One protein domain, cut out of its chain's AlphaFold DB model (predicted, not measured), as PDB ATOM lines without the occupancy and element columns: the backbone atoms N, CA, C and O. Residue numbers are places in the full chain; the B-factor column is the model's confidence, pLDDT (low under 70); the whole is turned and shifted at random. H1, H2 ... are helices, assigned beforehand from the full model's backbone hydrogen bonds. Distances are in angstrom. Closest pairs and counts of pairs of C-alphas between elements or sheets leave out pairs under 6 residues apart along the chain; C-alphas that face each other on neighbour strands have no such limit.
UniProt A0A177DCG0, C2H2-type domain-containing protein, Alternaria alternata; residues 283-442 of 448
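Overview. This is residues 283 to 442 of the 448 residues of the protein "C2H2-type domain-containing protein" of Alternaria alternata (UniProt A0A177DCG0). Two long helices, H1 and H3, run side by side and opposite ways as the shaft of a rod, with H4 crossing one end of both and H5 beside H4 at that end. At the other end the short helix H2 packs on H1 through residues 309 to 313, among long loops. The printed part has 160 residues with five named helices, in the order H1, H2, H3, H4, H5, and no named strand; the class is all helix. The whole is extended, with a radius of gyration of the C-alphas of 23.3 A and spans of 68 by 32 by 29 A.

Arrangement. H1, residues 283 to 317, and H3, residues 366 to 398, are the hubs, touching three other helices each. They touch each other at a shallow tilt of 11 degrees, opposite ways; their closest C-alphas, those of Ser 290 and Ser 386, are 5.9 A apart. H1 has a kink of 29 degrees near residue 307. H2, residues 341 to 349, touches H1 at a steep tilt of 51 degrees, the closest C-alphas being those of Ile 309 and Thr 343, 5.9 A apart. H2 and H3 are apart. H4, residues 402 to 418, is about perpendicular to H1, at 80 degrees, and touches its residues 283 to 284 alone; the closest C-alphas, those of Val 284 and Phe 412, are 5.9 A apart. H4 also touches residues 396 to 398 of H3, about perpendicular at 75 degrees, with the C-alphas of Trp 397 and Arg 405 closest at 5.1 A. H5, residues 432 to 441, only just touches H3, with 3 pairs of C-alphas within 8 A, the closest being those of Ser 394 and Met 441, 5.6 A apart. H5 is close to H4 but not clearly touching: the closest C-alphas, those of Leu 413 and Trp 434, are 7.5 A apart. Every O i to N i+4 pair is within hydrogen-bond range in H2, H4 and H5; in H1 25 of 31 are, and in H3 28 of 29.

Along the chain. H1 begins at C-alpha 283, (266.412, 319.839, 365.528), and is 52.0 A long from first to last C-alpha. H2 is 11.9 A long. H3 begins at C-alpha 366, (256.319, 284.826, 340.207), and is 45.3 A long. H4 is 24.2 A long. H5 is 14.1 A long and ends at C-alpha 441, (254.059, 315.920, 368.700).

Size, cuts and confidence. The two C-alphas farthest apart, those of Thr 337 and Glu 403, are 69.1 A apart. The printed part has no cut. The links H1 to H2, H2 to H3 and H4 to H5 are long; H3 to H4 is tight. Within the first, residues 325 to 326 pair with residues 335 to 336, antiparallel. The mean pLDDT of the printed part is 93.1, and residues 352 to 358 are under 70.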
ATOM      1  N   ILE A 283     267.694 320.455 365.177       97.81
ATOM      2  CA  ILE A 283     266.412 319.839 365.528       97.81
ATOM      3  C   ILE A 283     265.319 320.131 364.484       97.81
ATOM      4  O   ILE A 283     264.599 319.215 364.079       97.81
ATOM      5  N   VAL A 284     265.271 321.355 363.940       98.06
ATOM      6  CA  VAL A 284     264.321 321.745 362.879       98.06
ATOM      7  C   VAL A 284     264.578 320.934 361.613       98.06
ATOM      8  O   VAL A 284     263.659 320.384 361.003       98.06
ATOM      9  N   GLY A 285     265.850 320.808 361.226       97.62
ATOM     10  CA  GLY A 285     266.235 320.032 360.058       97.62
ATOM     11  C   GLY A 285     265.907 318.554 360.205       97.62
ATOM     12  O   GLY A 285     265.421 317.959 359.247       97.62
ATOM     13  N   GLN A 286     266.139 317.961 361.377       96.75
ATOM     14  CA  GLN A 286     265.781 316.564 361.633       96.75
ATOM     15  C   GLN A 286     264.277 316.324 361.452       96.75
ATOM     16  O   GLN A 286     263.907 315.396 360.738       96.75
ATOM     17  N   PHE A 287     263.427 317.197 362.000       96.88
ATOM     18  CA  PHE A 287     261.974 317.114 361.836       96.88
ATOM     19  C   PHE A 287     261.550 317.225 360.361       96.88
ATOM     20  O   PHE A 287     260.845 316.368 359.827       96.88
ATOM     21  N   GLU A 288     262.039 318.242 359.654       97.00
ATOM     22  CA  GLU A 288     261.660 318.516 358.260       97.00
ATOM     23  C   GLU A 288     262.231 317.497 357.259       97.00
ATOM     24  O   GLU A 288     261.657 317.277 356.187       97.00
ATOM     25  N   LYS A 289     263.345 316.833 357.600       96.50
ATOM     26  CA  LYS A 289     263.932 315.747 356.801       96.50
ATOM     27  C   LYS A 289     262.945 314.588 356.648       96.50
ATOM     28  O   LYS A 289     262.842 314.058 355.541       96.50
ATOM     29  N   SER A 290     262.203 314.228 357.695       93.56
ATOM     30  CA  SER A 290     261.209 313.146 357.636       93.56
ATOM     31  C   SER A 290     260.110 313.438 356.612       93.56
ATOM     32  O   SER A 290     259.832 312.606 355.750       93.56
ATOM     33  N   TYR A 291     259.562 314.657 356.604       92.12
ATOM     34  CA  TYR A 291     258.576 315.081 355.598       92.12
ATOM     35  C   TYR A 291     259.140 315.072 354.180       92.12
ATOM     36  O   TYR A 291     258.476 314.635 353.234       92.12
ATOM     37  N   PHE A 292     260.374 315.547 354.015       95.44
ATOM     38  CA  PHE A 292     261.049 315.522 352.723       95.44
ATOM     39  C   PHE A 292     261.228 314.090 352.200       95.44
ATOM     40  O   PHE A 292     260.972 313.825 351.022       95.44
ATOM     41  N   LEU A 293     261.652 313.157 353.059       94.94
ATOM     42  CA  LEU A 293     261.813 311.748 352.702       94.94
ATOM     43  C   LEU A 293     260.470 311.087 352.382       94.94
ATOM     44  O   LEU A 293     260.375 310.424 351.348       94.94
ATOM     45  N   PHE A 294     259.430 311.358 353.173       93.06
ATOM     46  CA  PHE A 294     258.068 310.895 352.911       93.06
ATOM     47  C   PHE A 294     257.574 311.338 351.526       93.06
ATOM     48  O   PHE A 294     257.172 310.509 350.710       93.06
ATOM     49  N   ARG A 295     257.698 312.628 351.182       92.88
ATOM     50  CA  ARG A 295     257.300 313.123 349.849       92.88
ATOM     51  C   ARG A 295     258.055 312.417 348.720       92.88
ATOM     52  O   ARG A 295     257.472 312.115 347.683       92.88
ATOM     53  N   ARG A 296     259.349 312.133 348.901       94.69
ATOM     54  CA  ARG A 296     260.148 311.403 347.900       94.69
ATOM     55  C   ARG A 296     259.728 309.946 347.767       94.69
ATOM     56  O   ARG A 296     259.672 309.467 346.636       94.69
ATOM     57  N   ARG A 297     259.429 309.276 348.881       94.06
ATOM     58  CA  ARG A 297     258.885 307.913 348.916       94.06
ATOM     59  C   ARG A 297     257.580 307.839 348.132       94.06
ATOM     60  O   ARG A 297     257.484 307.024 347.225       94.06
ATOM     61  N   VAL A 298     256.634 308.740 348.399       93.12
ATOM     62  CA  VAL A 298     255.331 308.760 347.713       93.12
ATOM     63  C   VAL A 298     255.495 308.821 346.189       93.12
ATOM     64  O   VAL A 298     254.793 308.129 345.457       93.12
ATOM     65  N   LEU A 299     256.464 309.595 345.686       94.62
ATOM     66  CA  LEU A 299     256.756 309.636 344.247       94.62
ATOM     67  C   LEU A 299     257.329 308.314 343.703       94.62
ATOM     68  O   LEU A 299     257.130 308.000 342.530       94.62
ATOM     69  N   GLN A 300     258.077 307.563 344.516       94.69
ATOM     70  CA  GLN A 300     258.588 306.235 344.161       94.69
ATOM     71  C   GLN A 300     257.474 305.199 344.135       94.69
ATOM     72  O   GLN A 300     257.389 304.421 343.192       94.69
ATOM     73  N   GLU A 301     256.610 305.212 345.143       92.38
ATOM     74  CA  GLU A 301     255.518 304.249 345.259       92.38
ATOM     75  C   GLU A 301     254.532 304.381 344.105       92.38
ATOM     76  O   GLU A 301     254.183 303.398 343.455       92.38
ATOM     77  N   ARG A 302     254.184 305.622 343.755       91.50
ATOM     78  CA  ARG A 302     253.324 305.925 342.604       91.50
ATOM     79  C   ARG A 302     253.906 305.459 341.269       91.50
ATOM     80  O   ARG A 302     253.151 305.239 340.327       91.50
ATOM     81  N   ALA A 303     255.226 305.293 341.173       93.88
ATOM     82  CA  ALA A 303     255.870 304.792 339.966       93.88
ATOM     83  C   ALA A 303     255.775 303.265 339.808       93.88
ATOM     84  O   ALA A 303     255.975 302.772 338.698       93.88
ATOM     85  N   PHE A 304     255.444 302.501 340.860       93.38
ATOM     86  CA  PHE A 304     255.333 301.044 340.736       93.38
ATOM     87  C   PHE A 304     254.236 300.624 339.772       93.38
ATOM     88  O   PHE A 304     254.467 299.728 338.972       93.38
ATOM     89  N   TRP A 305     253.073 301.272 339.804       91.88
ATOM     90  CA  TRP A 305     251.973 300.910 338.912       91.88
ATOM     91  C   TRP A 305     252.353 300.937 337.415       91.88
ATOM     92  O   TRP A 305     252.195 299.914 336.749       91.88
ATOM     93  N   PRO A 306     252.914 302.031 336.867       93.44
ATOM     94  CA  PRO A 306     253.407 302.037 335.491       93.44
ATOM     95  C   PRO A 306     254.462 300.963 335.228       93.44
ATOM     96  O   PRO A 306     254.413 300.300 334.196       93.44
ATOM     97  N   LEU A 307     255.392 300.754 336.165       95.69
ATOM     98  CA  LEU A 307     256.421 299.725 336.011       95.69
ATOM     99  C   LEU A 307     255.816 298.318 335.958       95.69
ATOM    100  O   LEU A 307     256.279 297.498 335.173       95.69
ATOM    101  N   VAL A 308     254.778 298.042 336.748       95.06
ATOM    102  CA  VAL A 308     254.027 296.779 336.728       95.06
ATOM    103  C   VAL A 308     253.325 296.592 335.379       95.06
ATOM    104  O   VAL A 308     253.423 295.511 334.797       95.06
ATOM    105  N   ILE A 309     252.660 297.635 334.858       94.62
ATOM    106  CA  ILE A 309     252.018 297.602 333.532       94.62
ATOM    107  C   ILE A 309     253.044 297.222 332.462       94.62
ATOM    108  O   ILE A 309     252.842 296.260 331.721       94.62
ATOM    109  N   GLU A 310     254.148 297.965 332.411       96.25
ATOM    110  CA  GLU A 310     255.202 297.786 331.420       96.25
ATOM    111  C   GLU A 310     255.877 296.413 331.544       96.25
ATOM    112  O   GLU A 310     256.112 295.741 330.541       96.25
ATOM    113  N   ALA A 311     256.174 295.975 332.770       97.12
ATOM    114  CA  ALA A 311     256.805 294.687 333.031       97.12
ATOM    115  C   ALA A 311     255.931 293.517 332.571       97.12
ATOM    116  O   ALA A 311     256.455 292.560 332.000       97.12
ATOM    117  N   LEU A 312     254.613 293.600 332.785       96.75
ATOM    118  CA  LEU A 312     253.684 292.569 332.332       96.75
ATOM    119  C   LEU A 312     253.591 292.532 330.800       96.75
ATOM    120  O   LEU A 312     253.667 291.452 330.221       96.75
ATOM    121  N   ASP A 313     253.509 293.689 330.135       97.06
ATOM    122  CA  ASP A 313     253.501 293.757 328.662       97.06
ATOM    123  C   ASP A 313     254.782 293.135 328.075       97.06
ATOM    124  O   ASP A 313     254.739 292.232 327.233       97.06
ATOM    125  N   ARG A 314     255.944 293.534 328.608       97.44
ATOM    126  CA  ARG A 314     257.252 292.999 328.206       97.44
ATOM    127  C   ARG A 314     257.375 291.498 328.458       97.44
ATOM    128  O   ARG A 314     257.926 290.780 327.630       97.44
ATOM    129  N   TYR A 315     256.859 290.992 329.577       97.62
ATOM    130  CA  TYR A 315     256.911 289.559 329.874       97.62
ATOM    131  C   TYR A 315     256.235 288.714 328.786       97.62
ATOM    132  O   TYR A 315     256.719 287.630 328.455       97.62
ATOM    133  N   HIS A 316     255.138 289.215 328.219       97.75
ATOM    134  CA  HIS A 316     254.366 288.513 327.198       97.75
ATOM    135  C   HIS A 316     254.879 288.741 325.770       97.75
ATOM    136  O   HIS A 316     254.782 287.821 324.950       97.75
ATOM    137  N   PHE A 317     255.440 289.919 325.476       97.81
ATOM    138  CA  PHE A 317     255.736 290.337 324.100       97.81
ATOM    139  C   PHE A 317     257.181 290.806 323.821       97.81
ATOM    140  O   PHE A 317     257.484 291.181 322.690       97.81
ATOM    141  N   ASP A 318     258.081 290.810 324.809       95.75
ATOM    142  CA  ASP A 318     259.506 291.142 324.628       95.75
ATOM    143  C   ASP A 318     260.372 289.877 324.470       95.75
ATOM    144  O   ASP A 318     259.920 288.755 324.728       95.75
ATOM    145  N   ASP A 319     261.632 290.037 324.057       93.56
ATOM    146  CA  ASP A 319     262.598 288.945 323.815       93.56
ATOM    147  C   ASP A 319     262.111 287.895 322.794       93.56
ATOM    148  O   ASP A 319     262.386 286.699 322.902       93.56
ATOM    149  N   GLY A 320     261.348 288.335 321.789       93.31
ATOM    150  CA  GLY A 320     260.801 287.469 320.738       93.31
ATOM    151  C   GLY A 320     259.585 286.638 321.162       93.31
ATOM    152  O   GLY A 320     259.090 285.842 320.362       93.31
ATOM    153  N   ARG A 321     259.080 286.822 322.389       96.12
ATOM    154  CA  ARG A 321     257.798 286.250 322.816       96.12
ATOM    155  C   ARG A 321     256.641 286.948 322.107       96.12
ATOM    156  O   ARG A 321     256.729 288.110 321.724       96.12
ATOM    157  N   ASN A 322     255.544 286.218 321.942       96.44
ATOM    158  CA  ASN A 322     254.286 286.757 321.434       96.44
ATOM    159  C   ASN A 322     253.107 286.011 322.071       96.44
ATOM    160  O   ASN A 322     252.288 285.385 321.396       96.44
ATOM    161  N   ASN A 323     253.105 285.981 323.401       97.69
ATOM    162  CA  ASN A 323     252.186 285.168 324.180       97.69
ATOM    163  C   ASN A 323     250.931 285.980 324.489       97.69
ATOM    164  O   ASN A 323     250.944 286.797 325.408       97.69
ATOM    165  N   ALA A 324     249.851 285.730 323.750       97.81
ATOM    166  CA  ALA A 324     248.569 286.354 324.042       97.81
ATOM    167  C   ALA A 324     248.124 286.061 325.484       97.81
ATOM    168  O   ALA A 324     248.307 284.948 325.986       97.81
ATOM    169  N   PHE A 325     247.523 287.048 326.144       97.88
ATOM    170  CA  PHE A 325     247.037 286.902 327.515       97.88
ATOM    171  C   PHE A 325     245.771 287.720 327.757       97.88
ATOM    172  O   PHE A 325     245.443 288.631 326.997       97.88
ATOM    173  N   GLN A 326     245.033 287.355 328.802       96.44
ATOM    174  CA  GLN A 326     243.798 288.030 329.189       96.44
ATOM    175  C   GLN A 326     244.071 289.090 330.255       96.44
ATOM    176  O   GLN A 326     244.999 288.955 331.051       96.44
ATOM    177  N   CYS A 327     243.235 290.124 330.305       94.75
ATOM    178  CA  CYS A 327     243.272 291.122 331.364       94.75
ATOM    179  C   CYS A 327     243.216 290.440 332.744       94.75
ATOM    180  O   CYS A 327     242.275 289.692 332.999       94.75
ATOM    181  N   PRO A 328     244.162 290.734 333.659       92.12
ATOM    182  CA  PRO A 328     244.153 290.171 335.013       92.12
ATOM    183  C   PRO A 328     242.918 290.544 335.848       92.12
ATOM    184  O   PRO A 328     242.685 289.969 336.908       92.12
ATOM    185  N   ASN A 329     242.127 291.529 335.406       89.06
ATOM    186  CA  ASN A 329     240.837 291.818 336.013       89.06
ATOM    187  C   ASN A 329     239.782 290.819 335.514       89.06
ATOM    188  O   ASN A 329     239.422 290.837 334.335       89.06
ATOM    189  N   VAL A 330     239.271 290.001 336.437       88.62
ATOM    190  CA  VAL A 330     238.334 288.896 336.178       88.62
ATOM    191  C   VAL A 330     237.063 289.320 335.436       88.62
ATOM    192  O   VAL A 330     236.547 288.545 334.639       88.62
ATOM    193  N   ASP A 331     236.613 290.562 335.620       89.19
ATOM    194  CA  ASP A 331     235.375 291.064 335.009       89.19
ATOM    195  C   ASP A 331     235.589 291.676 333.612       89.19
ATOM    196  O   ASP A 331     234.637 292.058 332.935       89.19
ATOM    197  N   CYS A 332     236.839 291.815 333.164       91.44
ATOM    198  CA  CYS A 332     237.162 292.547 331.942       91.44
ATOM    199  C   CYS A 332     237.060 291.702 330.667       91.44
ATOM    200  O   CYS A 332     236.675 292.223 329.620       91.44
ATOM    201  N   GLY A 333     237.508 290.443 330.721       94.31
ATOM    202  CA  GLY A 333     237.530 289.508 329.586       94.31
ATOM    203  C   GLY A 333     238.364 289.926 328.360       94.31
ATOM    204  O   GLY A 333     238.402 289.187 327.378       94.31
ATOM    205  N   SER A 334     239.024 291.090 328.373       95.81
ATOM    206  CA  SER A 334     239.818 291.578 327.237       95.81
ATOM    207  C   SER A 334     241.055 290.708 327.018       95.81
ATOM    208  O   SER A 334     241.687 290.285 327.985       95.81
ATOM    209  N   VAL A 335     241.404 290.455 325.755       97.69
ATOM    210  CA  VAL A 335     242.553 289.630 325.356       97.69
ATOM    211  C   VAL A 335     243.510 290.472 324.526       97.69
ATOM    212  O   VAL A 335     243.081 291.141 323.587       97.69
ATOM    213  N   PHE A 336     244.796 290.410 324.851       97.38
ATOM    214  CA  PHE A 336     245.855 291.150 324.175       97.38
ATOM    215  C   PHE A 336     246.683 290.190 323.337       97.38
ATOM    216  O   PHE A 336     247.080 289.124 323.807       97.38
ATOM    217  N   THR A 337     246.932 290.562 322.088       98.00
ATOM    218  CA  THR A 337     247.629 289.742 321.087       98.00
ATOM    219  C   THR A 337     248.842 290.442 320.486       98.00
ATOM    220  O   THR A 337     249.589 289.815 319.736       98.00
ATOM    221  N   LYS A 338     249.040 291.728 320.795       97.81
ATOM    222  CA  LYS A 338     250.170 292.530 320.324       97.81
ATOM    223  C   LYS A 338     250.812 293.305 321.478       97.81
ATOM    224  O   LYS A 338     250.100 293.711 322.402       97.81
ATOM    225  N   PRO A 339     252.126 293.588 321.389       97.00
ATOM    226  CA  PRO A 339     252.805 294.432 322.364       97.00
ATOM    227  C   PRO A 339     252.146 295.813 322.439       97.00
ATOM    228  O   PRO A 339     251.810 296.402 321.407       97.00
ATOM    229  N   GLY A 340     251.987 296.341 323.651       94.81
ATOM    230  CA  GLY A 340     251.408 297.664 323.900       94.81
ATOM    231  C   GLY A 340     249.884 297.681 324.057       94.81
ATOM    232  O   GLY A 340     249.356 298.628 324.641       94.81
ATOM    233  N   GLU A 341     249.158 296.651 323.597       95.62
ATOM    234  CA  GLU A 341     247.693 296.593 323.751       95.62
ATOM    235  C   GLU A 341     247.293 296.565 325.233       95.62
ATOM    236  O   GLU A 341     246.382 297.288 325.640       95.62
ATOM    237  N   TRP A 342     248.025 295.805 326.058       94.56
ATOM    238  CA  TRP A 342     247.840 295.805 327.510       94.56
ATOM    239  C   TRP A 342     248.172 297.160 328.131       94.56
ATOM    240  O   TRP A 342     247.389 297.661 328.933       94.56
ATOM    241  N   THR A 343     249.295 297.774 327.754       93.00
ATOM    242  CA  THR A 343     249.696 299.091 328.268       93.00
ATOM    243  C   THR A 343     248.604 300.138 328.057       93.00
ATOM    244  O   THR A 343     248.226 300.843 328.998       93.00
ATOM    245  N   ILE A 344     248.058 300.215 326.841       91.62
ATOM    246  CA  ILE A 344     246.973 301.144 326.509       91.62
ATOM    247  C   ILE A 344     245.735 300.817 327.342       91.62
ATOM    248  O   ILE A 344     245.180 301.699 327.997       91.62
ATOM    249  N   HIS A 345     245.345 299.542 327.372       91.19
ATOM    250  CA  HIS A 345     244.172 299.079 328.105       91.19
ATOM    251  C   HIS A 345     244.256 299.356 329.608       91.19
ATOM    252  O   HIS A 345     243.297 299.847 330.201       91.19
ATOM    253  N   ALA A 346     245.386 299.063 330.247       90.31
ATOM    254  CA  ALA A 346     245.587 299.282 331.676       90.31
ATOM    255  C   ALA A 346     245.529 300.775 332.030       90.31
ATOM    256  O   ALA A 346     244.958 301.149 333.058       90.31
ATOM    257  N   ALA A 347     246.060 301.635 331.155       87.62
ATOM    258  CA  ALA A 347     246.005 303.081 331.331       87.62
ATOM    259  C   ALA A 347     244.582 303.651 331.177       87.62
ATOM    260  O   ALA A 347     244.240 304.614 331.868       87.62
ATOM    261  N   THR A 348     243.745 303.073 330.307       85.00
ATOM    262  CA  THR A 348     242.392 303.581 330.012       85.00
ATOM    263  C   THR A 348     241.310 302.985 330.914       85.00
ATOM    264  O   THR A 348     240.382 303.684 331.308       85.00
ATOM    265  N   THR A 349     241.412 301.703 331.274       80.50
ATOM    266  CA  THR A 349     240.345 300.972 331.991       80.50
ATOM    267  C   THR A 349     240.473 300.990 333.511       80.50
ATOM    268  O   THR A 349     239.547 300.580 334.207       80.50
ATOM    269  N   LYS A 350     241.586 301.503 334.060       72.81
ATOM    270  CA  LYS A 350     241.855 301.612 335.514       72.81
ATOM    271  C   LYS A 350     241.993 300.273 336.243       72.81
ATOM    272  O   LYS A 350     242.043 300.245 337.476       72.81
ATOM    273  N   HIS A 351     242.035 299.165 335.512       71.62
ATOM    274  CA  HIS A 351     242.155 297.833 336.087       71.62
ATOM    275  C   HIS A 351     243.512 297.704 336.782       71.62
ATOM    276  O   HIS A 351     244.523 297.543 336.115       71.62
ATOM    277  N   GLY A 352     243.528 297.810 338.116       60.34
ATOM    278  CA  GLY A 352     244.722 297.633 338.953       60.34
ATOM    279  C   GLY A 352     245.125 298.842 339.800       60.34
ATOM    280  O   GLY A 352     245.809 298.656 340.798       60.34
ATOM    281  N   TRP A 353     244.625 300.054 339.524       67.62
ATOM    282  CA  TRP A 353     244.978 301.218 340.355       67.62
ATOM    283  C   TRP A 353     244.357 301.164 341.755       67.62
ATOM    284  O   TRP A 353     245.011 301.472 342.741       67.62
ATOM    285  N   ALA A 354     243.091 300.749 341.862       58.09
ATOM    286  CA  ALA A 354     242.426 300.595 343.161       58.09
ATOM    287  C   ALA A 354     243.004 299.434 343.993       58.09
ATOM    288  O   ALA A 354     242.756 299.369 345.187       58.09
ATOM    289  N   LYS A 355     243.777 298.537 343.363       53.41
ATOM    290  CA  LYS A 355     244.489 297.422 344.007       53.41
ATOM    291  C   LYS A 355     245.954 297.752 344.320       53.41
ATOM    292  O   LYS A 355     246.699 296.874 344.732       53.41
ATOM    293  N   VAL A 356     246.387 299.004 344.137       55.50
ATOM    294  CA  VAL A 356     247.728 299.441 344.569       55.50
ATOM    295  C   VAL A 356     247.908 299.245 346.076       55.50
ATOM    296  O   VAL A 356     249.024 298.994 346.514       55.50
ATOM    297  N   GLU A 357     246.818 299.293 346.842       58.53
ATOM    298  CA  GLU A 357     246.837 299.110 348.294       58.53
ATOM    299  C   GLU A 357     246.811 297.628 348.717       58.53
ATOM    300  O   GLU A 357     247.380 297.314 349.752       58.53
ATOM    301  N   ASP A 358     246.287 296.708 347.888       67.31
ATOM    302  CA  ASP A 358     246.227 295.265 348.175       67.31
ATOM    303  C   ASP A 358     246.499 294.423 346.913       67.31
ATOM    304  O   ASP A 358     245.683 294.365 345.985       67.31
ATOM    305  N   GLY A 359     247.641 293.727 346.879       81.44
ATOM    306  CA  GLY A 359     247.948 292.752 345.825       81.44
ATOM    307  C   GLY A 359     248.414 293.355 344.494       81.44
ATOM    308  O   GLY A 359     248.250 292.736 343.442       81.44
ATOM    309  N   LEU A 360     249.019 294.550 344.509       83.12
ATOM    310  CA  LEU A 360     249.552 295.227 343.313       83.12
ATOM    311  C   LEU A 360     250.394 294.301 342.413       83.12
ATOM    312  O   LEU A 360     250.319 294.375 341.187       83.12
ATOM    313  N   PHE A 361     251.191 293.422 343.024       91.94
ATOM    314  CA  PHE A 361     252.106 292.523 342.321       91.94
ATOM    315  C   PHE A 361     251.506 291.142 342.018       91.94
ATOM    316  O   PHE A 361     252.158 290.328 341.361       91.94
ATOM    317  N   ASP A 362     250.260 290.874 342.419       92.12
ATOM    318  CA  ASP A 362     249.617 289.575 342.189       92.12
ATOM    319  C   ASP A 362     249.329 289.307 340.713       92.12
ATOM    320  O   ASP A 362     249.261 288.152 340.289       92.12
ATOM    321  N   ILE A 363     249.217 290.365 339.910       91.94
ATOM    322  CA  ILE A 363     249.043 290.245 338.461       91.94
ATOM    323  C   ILE A 363     250.335 289.838 337.742       91.94
ATOM    324  O   ILE A 363     250.289 289.472 336.569       91.94
ATOM    325  N   LEU A 364     251.486 289.936 338.415       95.06
ATOM    326  CA  LEU A 364     252.778 289.602 337.835       95.06
ATOM    327  C   LEU A 364     253.083 288.101 337.974       95.06
ATOM    328  O   LEU A 364     252.756 287.494 339.005       95.06
ATOM    329  N   PRO A 365     253.794 287.520 336.987       96.25
ATOM    330  CA  PRO A 365     254.436 286.217 337.119       96.25
ATOM    331  C   PRO A 365     255.362 286.153 338.348       96.25
ATOM    332  O   PRO A 365     255.931 287.186 338.720       96.25
ATOM    333  N   PRO A 366     255.565 284.968 338.958       96.94
ATOM    334  CA  PRO A 366     256.319 284.826 340.207       96.94
ATOM    335  C   PRO A 366     257.722 285.447 340.179       96.94
ATOM    336  O   PRO A 366     258.143 286.067 341.156       96.94
ATOM    337  N   GLU A 367     258.441 285.331 339.059       96.62
ATOM    338  CA  GLU A 367     259.810 285.843 338.935       96.62
ATOM    339  C   GLU A 367     259.845 287.373 338.954       96.62
ATOM    340  O   GLU A 367     260.712 287.970 339.591       96.62
ATOM    341  N   LEU A 368     258.887 288.018 338.280       96.75
ATOM    342  CA  LEU A 368     258.758 289.472 338.298       96.75
ATOM    343  C   LEU A 368     258.248 289.950 339.655       96.75
ATOM    344  O   LEU A 368     258.811 290.891 340.211       96.75
ATOM    345  N   ARG A 369     257.243 289.273 340.219       96.75
ATOM    346  CA  ARG A 369     256.685 289.590 341.537       96.75
ATOM    347  C   ARG A 369     257.775 289.693 342.601       96.75
ATOM    348  O   ARG A 369     257.870 290.726 343.256       96.75
ATOM    349  N   ALA A 370     258.658 288.699 342.691       97.25
ATOM    350  CA  ALA A 370     259.744 288.691 343.671       97.25
ATOM    351  C   ALA A 370     260.686 289.907 343.533       97.25
ATOM    352  O   ALA A 370     261.148 290.472 344.530       97.25
ATOM    353  N   VAL A 371     260.963 290.349 342.298       97.50
ATOM    354  CA  VAL A 371     261.782 291.546 342.040       97.50
ATOM    355  C   VAL A 371     261.065 292.807 342.524       97.50
ATOM    356  O   VAL A 371     261.686 293.641 343.186       97.50
ATOM    357  N   PHE A 372     259.775 292.945 342.219       96.19
ATOM    358  CA  PHE A 372     258.966 294.091 342.637       96.19
ATOM    359  C   PHE A 372     258.806 294.156 344.161       96.19
ATOM    360  O   PHE A 372     259.081 295.206 344.739       96.19
ATOM    361  N   GLU A 373     258.486 293.041 344.818       95.56
ATOM    362  CA  GLU A 373     258.407 292.934 346.282       95.56
ATOM    363  C   GLU A 373     259.734 293.318 346.943       95.56
ATOM    364  O   GLU A 373     259.767 294.139 347.853       95.56
ATOM    365  N   THR A 374     260.863 292.820 346.428       96.62
ATOM    366  CA  THR A 374     262.190 293.193 346.946       96.62
ATOM    367  C   THR A 374     262.432 294.704 346.862       96.62
ATOM    368  O   THR A 374     262.994 295.309 347.780       96.62
ATOM    369  N   LYS A 375     262.033 295.343 345.754       95.88
ATOM    370  CA  LYS A 375     262.188 296.793 345.561       95.88
ATOM    371  C   LYS A 375     261.244 297.597 346.447       95.88
ATOM    372  O   LYS A 375     261.664 298.632 346.963       95.88
ATOM    373  N   PHE A 376     260.011 297.131 346.611       94.38
ATOM    374  CA  PHE A 376     259.010 297.742 347.477       94.38
ATOM    375  C   PHE A 376     259.462 297.692 348.940       94.38
ATOM    376  O   PHE A 376     259.627 298.743 349.554       94.38
ATOM    377  N   ASN A 377     259.859 296.514 349.425       95.06
ATOM    378  CA  ASN A 377     260.388 296.320 350.777       95.06
ATOM    379  C   ASN A 377     261.626 297.193 351.051       95.06
ATOM    380  O   ASN A 377     261.821 297.674 352.163       95.06
ATOM    381  N   LEU A 378     262.476 297.450 350.045       95.88
ATOM    382  CA  LEU A 378     263.615 298.367 350.193       95.88
ATOM    383  C   LEU A 378     263.181 299.831 350.386       95.88
ATOM    384  O   LEU A 378     263.889 300.599 351.042       95.88
ATOM    385  N   ILE A 379     262.076 300.250 349.769       93.56
ATOM    386  CA  ILE A 379     261.503 301.587 349.960       93.56
ATOM    387  C   ILE A 379     260.832 301.668 351.334       93.56
ATOM    388  O   ILE A 379     261.093 302.625 352.061       93.56
ATOM    389  N   GLU A 380     260.072 300.644 351.723       93.06
ATOM    390  CA  GLU A 380     259.451 300.560 353.048       93.06
ATOM    391  C   GLU A 380     260.481 300.539 354.177       93.06
ATOM    392  O   GLU A 380     260.355 301.303 355.125       93.06
ATOM    393  N   ALA A 381     261.565 299.768 354.060       95.81
ATOM    394  CA  ALA A 381     262.621 299.745 355.073       95.81
ATOM    395  C   ALA A 381     263.269 301.129 355.276       95.81
ATOM    396  O   ALA A 381     263.614 301.513 356.392       95.81
ATOM    397  N   LYS A 382     263.421 301.919 354.200       93.75
ATOM    398  CA  LYS A 382     263.909 303.308 354.304       93.75
ATOM    399  C   LYS A 382     262.899 304.220 354.986       93.75
ATOM    400  O   LYS A 382     263.309 305.153 355.672       93.75
ATOM    401  N   GLN A 383     261.613 303.976 354.763       91.94
ATOM    402  CA  GLN A 383     260.555 304.706 355.436       91.94
ATOM    403  C   GLN A 383     260.532 304.379 356.925       91.94
ATOM    404  O   GLN A 383     260.559 305.306 357.722       91.94
ATOM    405  N   GLN A 384     260.542 303.097 357.286       94.50
ATOM    406  CA  GLN A 384     260.556 302.649 358.677       94.50
ATOM    407  C   GLN A 384     261.724 303.280 359.435       94.50
ATOM    408  O   GLN A 384     261.517 303.855 360.493       94.50
ATOM    409  N   ALA A 385     262.923 303.322 358.844       94.56
ATOM    410  CA  ALA A 385     264.060 304.019 359.447       94.56
ATOM    411  C   ALA A 385     263.805 305.530 359.675       94.56
ATOM    412  O   ALA A 385     264.256 306.097 360.667       94.56
ATOM    413  N   SER A 386     263.080 306.202 358.774       92.88
ATOM    414  CA  SER A 386     262.699 307.614 358.943       92.88
ATOM    415  C   SER A 386     261.575 307.806 359.971       92.88
ATOM    416  O   SER A 386     261.528 308.831 360.657       92.88
ATOM    417  N   GLU A 387     260.655 306.851 360.065       92.06
ATOM    418  CA  GLU A 387     259.593 306.825 361.070       92.06
ATOM    419  C   GLU A 387     260.184 306.583 362.455       92.06
ATOM    420  O   GLU A 387     259.855 307.325 363.366       92.06
ATOM    421  N   GLU A 388     261.147 305.672 362.601       95.12
ATOM    422  CA  GLU A 388     261.897 305.445 363.840       95.12
ATOM    423  C   GLU A 388     262.609 306.715 364.334       95.12
ATOM    424  O   GLU A 388     262.541 307.029 365.526       95.12
ATOM    425  N   GLU A 389     263.245 307.486 363.436       93.69
ATOM    426  CA  GLU A 389     263.823 308.803 363.765       93.69
ATOM    427  C   GLU A 389     262.743 309.762 364.311       93.69
ATOM    428  O   GLU A 389     262.961 310.456 365.308       93.69
ATOM    429  N   SER A 390     261.556 309.762 363.700       92.50
ATOM    430  CA  SER A 390     260.433 310.634 364.081       92.50
ATOM    431  C   SER A 390     259.771 310.194 365.394       92.50
ATOM    432  O   SER A 390     259.476 311.022 366.254       92.50
ATOM    433  N   THR A 391     259.596 308.886 365.597       93.81
ATOM    434  CA  THR A 391     259.099 308.281 366.837       93.81
ATOM    435  C   THR A 391     260.059 308.537 367.986       93.81
ATOM    436  O   THR A 391     259.615 308.827 369.093       93.81
ATOM    437  N   LYS A 392     261.374 308.469 367.748       95.44
ATOM    438  CA  LYS A 392     262.364 308.858 368.754       95.44
ATOM    439  C   LYS A 392     262.161 310.314 369.176       95.44
ATOM    440  O   LYS A 392     261.989 310.559 370.359       95.44
ATOM    441  N   MET A 393     262.087 311.243 368.224       95.69
ATOM    442  CA  MET A 393     261.850 312.660 368.525       95.69
ATOM    443  C   MET A 393     260.543 312.890 369.304       95.69
ATOM    444  O   MET A 393     260.517 313.699 370.226       95.69
ATOM    445  N   SER A 394     259.477 312.155 368.972       95.31
ATOM    446  CA  SER A 394     258.205 312.222 369.701       95.31
ATOM    447  C   SER A 394     258.311 311.705 371.139       95.31
ATOM    448  O   SER A 394     257.750 312.319 372.046       95.31
ATOM    449  N   ARG A 395     259.066 310.627 371.381       94.94
ATOM    450  CA  ARG A 395     259.333 310.137 372.744       94.94
ATOM    451  C   ARG A 395     260.163 311.129 373.550       94.94
ATOM    452  O   ARG A 395     259.767 311.449 374.666       94.94
ATOM    453  N   ASP A 396     261.231 311.674 372.969       94.81
ATOM    454  CA  ASP A 396     262.063 312.700 373.615       94.81
ATOM    455  C   ASP A 396     261.202 313.920 374.032       94.81
ATOM    456  O   ASP A 396     261.381 314.482 375.111       94.81
ATOM    457  N   TRP A 397     260.195 314.284 373.224       96.00
ATOM    458  CA  TRP A 397     259.253 315.375 373.517       96.00
ATOM    459  C   TRP A 397     258.187 315.035 374.579       96.00
ATOM    460  O   TRP A 397     257.802 315.886 375.398       96.00
ATOM    461  N   ASN A 398     257.655 313.810 374.555       94.62
ATOM    462  CA  ASN A 398     256.487 313.417 375.347       94.62
ATOM    463  C   ASN A 398     256.827 312.715 376.671       94.62
ATOM    464  O   ASN A 398     256.084 312.894 377.637       94.62
ATOM    465  N   GLU A 399     257.923 311.956 376.737       92.88
ATOM    466  CA  GLU A 399     258.205 310.991 377.813       92.88
ATOM    467  C   GLU A 399     259.388 311.382 378.716       92.88
ATOM    468  O   GLU A 399     259.385 311.040 379.897       92.88
ATOM    469  N   GLU A 400     260.376 312.135 378.218       88.12
ATOM    470  CA  GLU A 400     261.599 312.485 378.976       88.12
ATOM    471  C   GLU A 400     261.406 313.621 380.008       88.12
ATOM    472  O   GLU A 400     262.361 314.086 380.631       88.12
ATOM    473  N   GLY A 401     260.162 314.046 380.239       92.44
ATOM    474  CA  GLY A 401     259.796 315.026 381.261       92.44
ATOM    475  C   GLY A 401     259.731 316.477 380.773       92.44
ATOM    476  O   GLY A 401     260.026 316.813 379.627       92.44
ATOM    477  N   GLU A 402     259.285 317.364 381.667       95.00
ATOM    478  CA  GLU A 402     259.019 318.773 381.348       95.00
ATOM    479  C   GLU A 402     260.293 319.561 381.002       95.00
ATOM    480  O   GLU A 402     260.262 320.418 380.121       95.00
ATOM    481  N   GLU A 403     261.415 319.267 381.667       95.81
ATOM    482  CA  GLU A 403     262.695 319.942 381.419       95.81
ATOM    483  C   GLU A 403     263.191 319.678 379.996       95.81
ATOM    484  O   GLU A 403     263.452 320.625 379.255       95.81
ATOM    485  N   ARG A 404     263.211 318.407 379.570       95.25
ATOM    486  CA  ARG A 404     263.629 318.032 378.216       95.25
ATOM    487  C   ARG A 404     262.753 318.669 377.142       95.25
ATOM    488  O   ARG A 404     263.265 319.174 376.144       95.25
ATOM    489  N   ARG A 405     261.436 318.700 377.364       96.50
ATOM    490  CA  ARG A 405     260.491 319.361 376.457       96.50
ATOM    491  C   ARG A 405     260.807 320.849 376.300       96.50
ATOM    492  O   ARG A 405     260.854 321.336 375.174       96.50
ATOM    493  N   LYS A 406     261.065 321.557 377.406       97.38
ATOM    494  CA  LYS A 406     261.438 322.982 377.384       97.38
ATOM    495  C   LYS A 406     262.764 323.219 376.665       97.38
ATOM    496  O   LYS A 406     262.864 324.176 375.905       97.38
ATOM    497  N   GLU A 407     263.756 322.353 376.869       97.62
ATOM    498  CA  GLU A 407     265.028 322.419 376.140       97.62
ATOM    499  C   GLU A 407     264.821 322.265 374.631       97.62
ATOM    500  O   GLU A 407     265.325 323.078 373.859       97.62
ATOM    501  N   MET A 408     264.055 321.253 374.209       98.06
ATOM    502  CA  MET A 408     263.750 321.025 372.794       98.06
ATOM    503  C   MET A 408     262.969 322.190 372.187       98.06
ATOM    504  O   MET A 408     263.297 322.624 371.088       98.06
ATOM    505  N   GLU A 409     261.960 322.712 372.888       98.31
ATOM    506  CA  GLU A 409     261.198 323.893 372.467       98.31
ATOM    507  C   GLU A 409     262.115 325.103 372.272       98.31
ATOM    508  O   GLU A 409     262.086 325.738 371.217       98.31
ATOM    509  N   GLN A 410     262.977 325.381 373.253       98.38
ATOM    510  CA  GLN A 410     263.928 326.482 373.178       98.38
ATOM    511  C   GLN A 410     264.916 326.297 372.022       98.38
ATOM    512  O   GLN A 410     265.131 327.242 371.268       98.38
ATOM    513  N   GLU A 411     265.491 325.102 371.845       98.38
ATOM    514  CA  GLU A 411     266.416 324.806 370.744       98.38
ATOM    515  C   GLU A 411     265.730 324.973 369.380       98.38
ATOM    516  O   GLU A 411     266.294 325.576 368.463       98.38
ATOM    517  N   PHE A 412     264.494 324.485 369.249       98.50
ATOM    518  CA  PHE A 412     263.724 324.549 368.011       98.50
ATOM    519  C   PHE A 412     263.388 325.991 367.629       98.50
ATOM    520  O   PHE A 412     263.658 326.413 366.502       98.50
ATOM    521  N   LEU A 413     262.841 326.762 368.572       98.50
ATOM    522  CA  LEU A 413     262.509 328.168 368.358       98.50
ATOM    523  C   LEU A 413     263.771 328.995 368.098       98.50
ATOM    524  O   LEU A 413     263.814 329.744 367.126       98.50
ATOM    525  N   GLN A 414     264.834 328.794 368.883       98.44
ATOM    526  CA  GLN A 414     266.104 329.488 368.680       98.44
ATOM    527  C   GLN A 414     266.691 329.196 367.294       98.44
ATOM    528  O   GLN A 414     267.222 330.108 366.653       98.44
ATOM    529  N   GLN A 415     266.600 327.955 366.806       98.31
ATOM    530  CA  GLN A 415     267.043 327.637 365.453       98.31
ATOM    531  C   GLN A 415     266.196 328.372 364.406       98.31
ATOM    532  O   GLN A 415     266.768 328.977 363.504       98.31
ATOM    533  N   LEU A 416     264.865 328.373 364.525       98.19
ATOM    534  CA  LEU A 416     263.988 329.095 363.592       98.19
ATOM    535  C   LEU A 416     264.254 330.609 363.558       98.19
ATOM    536  O   LEU A 416     264.149 331.216 362.495       98.19
ATOM    537  N   GLU A 417     264.611 331.218 364.692       97.94
ATOM    538  CA  GLU A 417     264.922 332.654 364.763       97.94
ATOM    539  C   GLU A 417     266.260 333.013 364.111       97.94
ATOM    540  O   GLU A 417     266.388 334.077 363.503       97.94
ATOM    541  N   ASN A 418     267.271 332.152 364.258       97.75
ATOM    542  CA  ASN A 418     268.661 332.520 363.974       97.75
ATOM    543  C   ASN A 418     269.242 331.872 362.708       97.75
ATOM    544  O   ASN A 418     270.245 332.355 362.178       97.75
ATOM    545  N   ASP A 419     268.656 330.781 362.218       97.62
ATOM    546  CA  ASP A 419     269.174 330.037 361.072       97.62
ATOM    547  C   ASP A 419     268.533 330.519 359.758       97.62
ATOM    548  O   ASP A 419     267.340 330.349 359.494       97.62
ATOM    549  N   ALA A 420     269.360 331.115 358.896       96.44
ATOM    550  CA  ALA A 420     268.934 331.686 357.621       96.44
ATOM    551  C   ALA A 420     268.313 330.653 356.661       96.44
ATOM    552  O   ALA A 420     267.514 331.036 355.801       96.44
ATOM    553  N   ASP A 421     268.629 329.361 356.816       95.38
ATOM    554  CA  ASP A 421     268.048 328.287 356.002       95.38
ATOM    555  C   ASP A 421     266.555 328.048 356.320       95.38
ATOM    556  O   ASP A 421     265.857 327.393 355.537       95.38
ATOM    557  N   TRP A 422     266.049 328.617 357.422       96.62
ATOM    558  CA  TRP A 422     264.653 328.535 357.867       96.62
ATOM    559  C   TRP A 422     263.924 329.880 357.869       96.62
ATOM    560  O   TRP A 422     262.742 329.931 358.183       96.62
ATOM    561  N   ALA A 423     264.575 330.968 357.458       95.88
ATOM    562  CA  ALA A 423     263.989 332.301 357.536       95.88
ATOM    563  C   ALA A 423     262.698 332.442 356.699       95.88
ATOM    564  O   ALA A 423     262.685 332.163 355.492       95.88
ATOM    565  N   THR A 424     261.637 332.952 357.336       93.62
ATOM    566  CA  THR A 424     260.358 333.351 356.708       93.62
ATOM    567  C   THR A 424     260.000 334.820 356.909       93.62
ATOM    568  O   THR A 424     259.066 335.310 356.284       93.62
ATOM    569  N   GLY A 425     260.742 335.536 357.759       92.44
ATOM    570  CA  GLY A 425     260.378 336.885 358.202       92.44
ATOM    571  C   GLY A 425     259.293 336.912 359.286       92.44
ATOM    572  O   GLY A 425     258.932 337.992 359.743       92.44
ATOM    573  N   GLU A 426     258.793 335.748 359.706       95.44
ATOM    574  CA  GLU A 426     257.866 335.588 360.830       95.44
ATOM    575  C   GLU A 426     258.638 335.361 362.139       95.44
ATOM    576  O   GLU A 426     259.809 334.977 362.126       95.44
ATOM    577  N   GLN A 427     257.973 335.566 363.277       97.31
ATOM    578  CA  GLN A 427     258.502 335.139 364.575       97.31
ATOM    579  C   GLN A 427     258.470 333.608 364.672       97.31
ATOM    580  O   GLN A 427     257.565 332.973 364.129       97.31
ATOM    581  N   ALA A 428     259.418 332.999 365.389       97.25
ATOM    582  CA  ALA A 428     259.526 331.539 365.448       97.25
ATOM    583  C   ALA A 428     258.271 330.847 366.002       97.25
ATOM    584  O   ALA A 428     257.886 329.795 365.496       97.25
ATOM    585  N   VAL A 429     257.583 331.460 366.970       97.44
ATOM    586  CA  VAL A 429     256.327 330.930 367.536       97.44
ATOM    587  C   VAL A 429     255.160 330.941 366.543       97.44
ATOM    588  O   VAL A 429     254.253 330.115 366.634       97.44
ATOM    589  N   ASP A 430     255.193 331.841 365.559       97.12
ATOM    590  CA  ASP A 430     254.183 331.931 364.505       97.12
ATOM    591  C   ASP A 430     254.531 331.092 363.274       97.12
ATOM    592  O   ASP A 430     253.666 330.870 362.418       97.12
ATOM    593  N   HIS A 431     255.763 330.587 363.215       96.19
ATOM    594  CA  HIS A 431     256.307 329.861 362.084       96.19
ATOM    595  C   HIS A 431     255.516 328.574 361.802       96.19
ATOM    596  O   HIS A 431     255.271 327.754 362.690       96.19
ATOM    597  N   GLN A 432     255.160 328.332 360.536       95.38
ATOM    598  CA  GLN A 432     254.350 327.162 360.161       95.38
ATOM    599  C   GLN A 432     255.011 325.822 360.530       95.38
ATOM    600  O   GLN A 432     254.322 324.901 360.962       95.38
ATOM    601  N   ILE A 433     256.340 325.711 360.391       96.81
ATOM    602  CA  ILE A 433     257.090 324.520 360.838       96.81
ATOM    603  C   ILE A 433     256.874 324.257 362.334       96.81
ATOM    604  O   ILE A 433     256.600 323.120 362.700       96.81
ATOM    605  N   TRP A 434     256.941 325.283 363.188       97.75
ATOM    606  CA  TRP A 434     256.712 325.119 364.624       97.75
ATOM    607  C   TRP A 434     255.284 324.648 364.919       97.75
ATOM    608  O   TRP A 434     255.079 323.678 365.645       97.75
ATOM    609  N   LYS A 435     254.288 325.263 364.274       96.69
ATOM    610  CA  LYS A 435     252.880 324.845 364.391       96.69
ATOM    611  C   LYS A 435     252.679 323.390 363.958       96.69
ATOM    612  O   LYS A 435     251.963 322.641 364.621       96.69
ATOM    613  N   ASN A 436     253.332 322.970 362.872       95.62
ATOM    614  CA  ASN A 436     253.307 321.581 362.411       95.62
ATOM    615  C   ASN A 436     254.005 320.639 363.399       95.62
ATOM    616  O   ASN A 436     253.495 319.547 363.637       95.62
ATOM    617  N   PHE A 437     255.137 321.056 363.971       96.75
ATOM    618  CA  PHE A 437     255.864 320.302 364.987       96.75
ATOM    619  C   PHE A 437     254.983 320.048 366.208       96.75
ATOM    620  O   PHE A 437     254.716 318.892 366.517       96.75
ATOM    621  N   ILE A 438     254.418 321.093 366.820       97.12
ATOM    622  CA  ILE A 438     253.514 320.951 367.971       97.12
ATOM    623  C   ILE A 438     252.319 320.051 367.647       97.12
ATOM    624  O   ILE A 438     251.968 319.183 368.445       97.12
ATOM    625  N   ARG A 439     251.718 320.215 366.463       95.25
ATOM    626  CA  ARG A 439     250.591 319.384 366.028       95.25
ATOM    627  C   ARG A 439     250.963 317.903 365.941       95.25
ATOM    628  O   ARG A 439     250.194 317.074 366.407       95.25
ATOM    629  N   VAL A 440     252.113 317.574 365.352       93.69
ATOM    630  CA  VAL A 440     252.565 316.180 365.190       93.69
ATOM    631  C   VAL A 440     253.066 315.569 366.491       93.69
ATOM    632  O   VAL A 440     252.934 314.365 366.686       93.69
ATOM    633  N   MET A 441     253.607 316.384 367.392       94.38
ATOM    634  CA  MET A 441     254.059 315.920 368.700       94.38
ATOM    635  C   MET A 441     252.915 315.744 369.708       94.38
ATOM    636  O   MET A 441     253.138 315.198 370.788       94.38
ATOM    637  N   HIS A 442     251.695 316.181 369.377       93.19
ATOM    638  CA  HIS A 442     250.527 316.000 370.229       93.19
ATOM    639  C   HIS A 442     250.172 314.502 370.368       93.19
ATOM    640  O   HIS A 442     250.063 313.825 369.346       93.19
TER     641      HIS A 442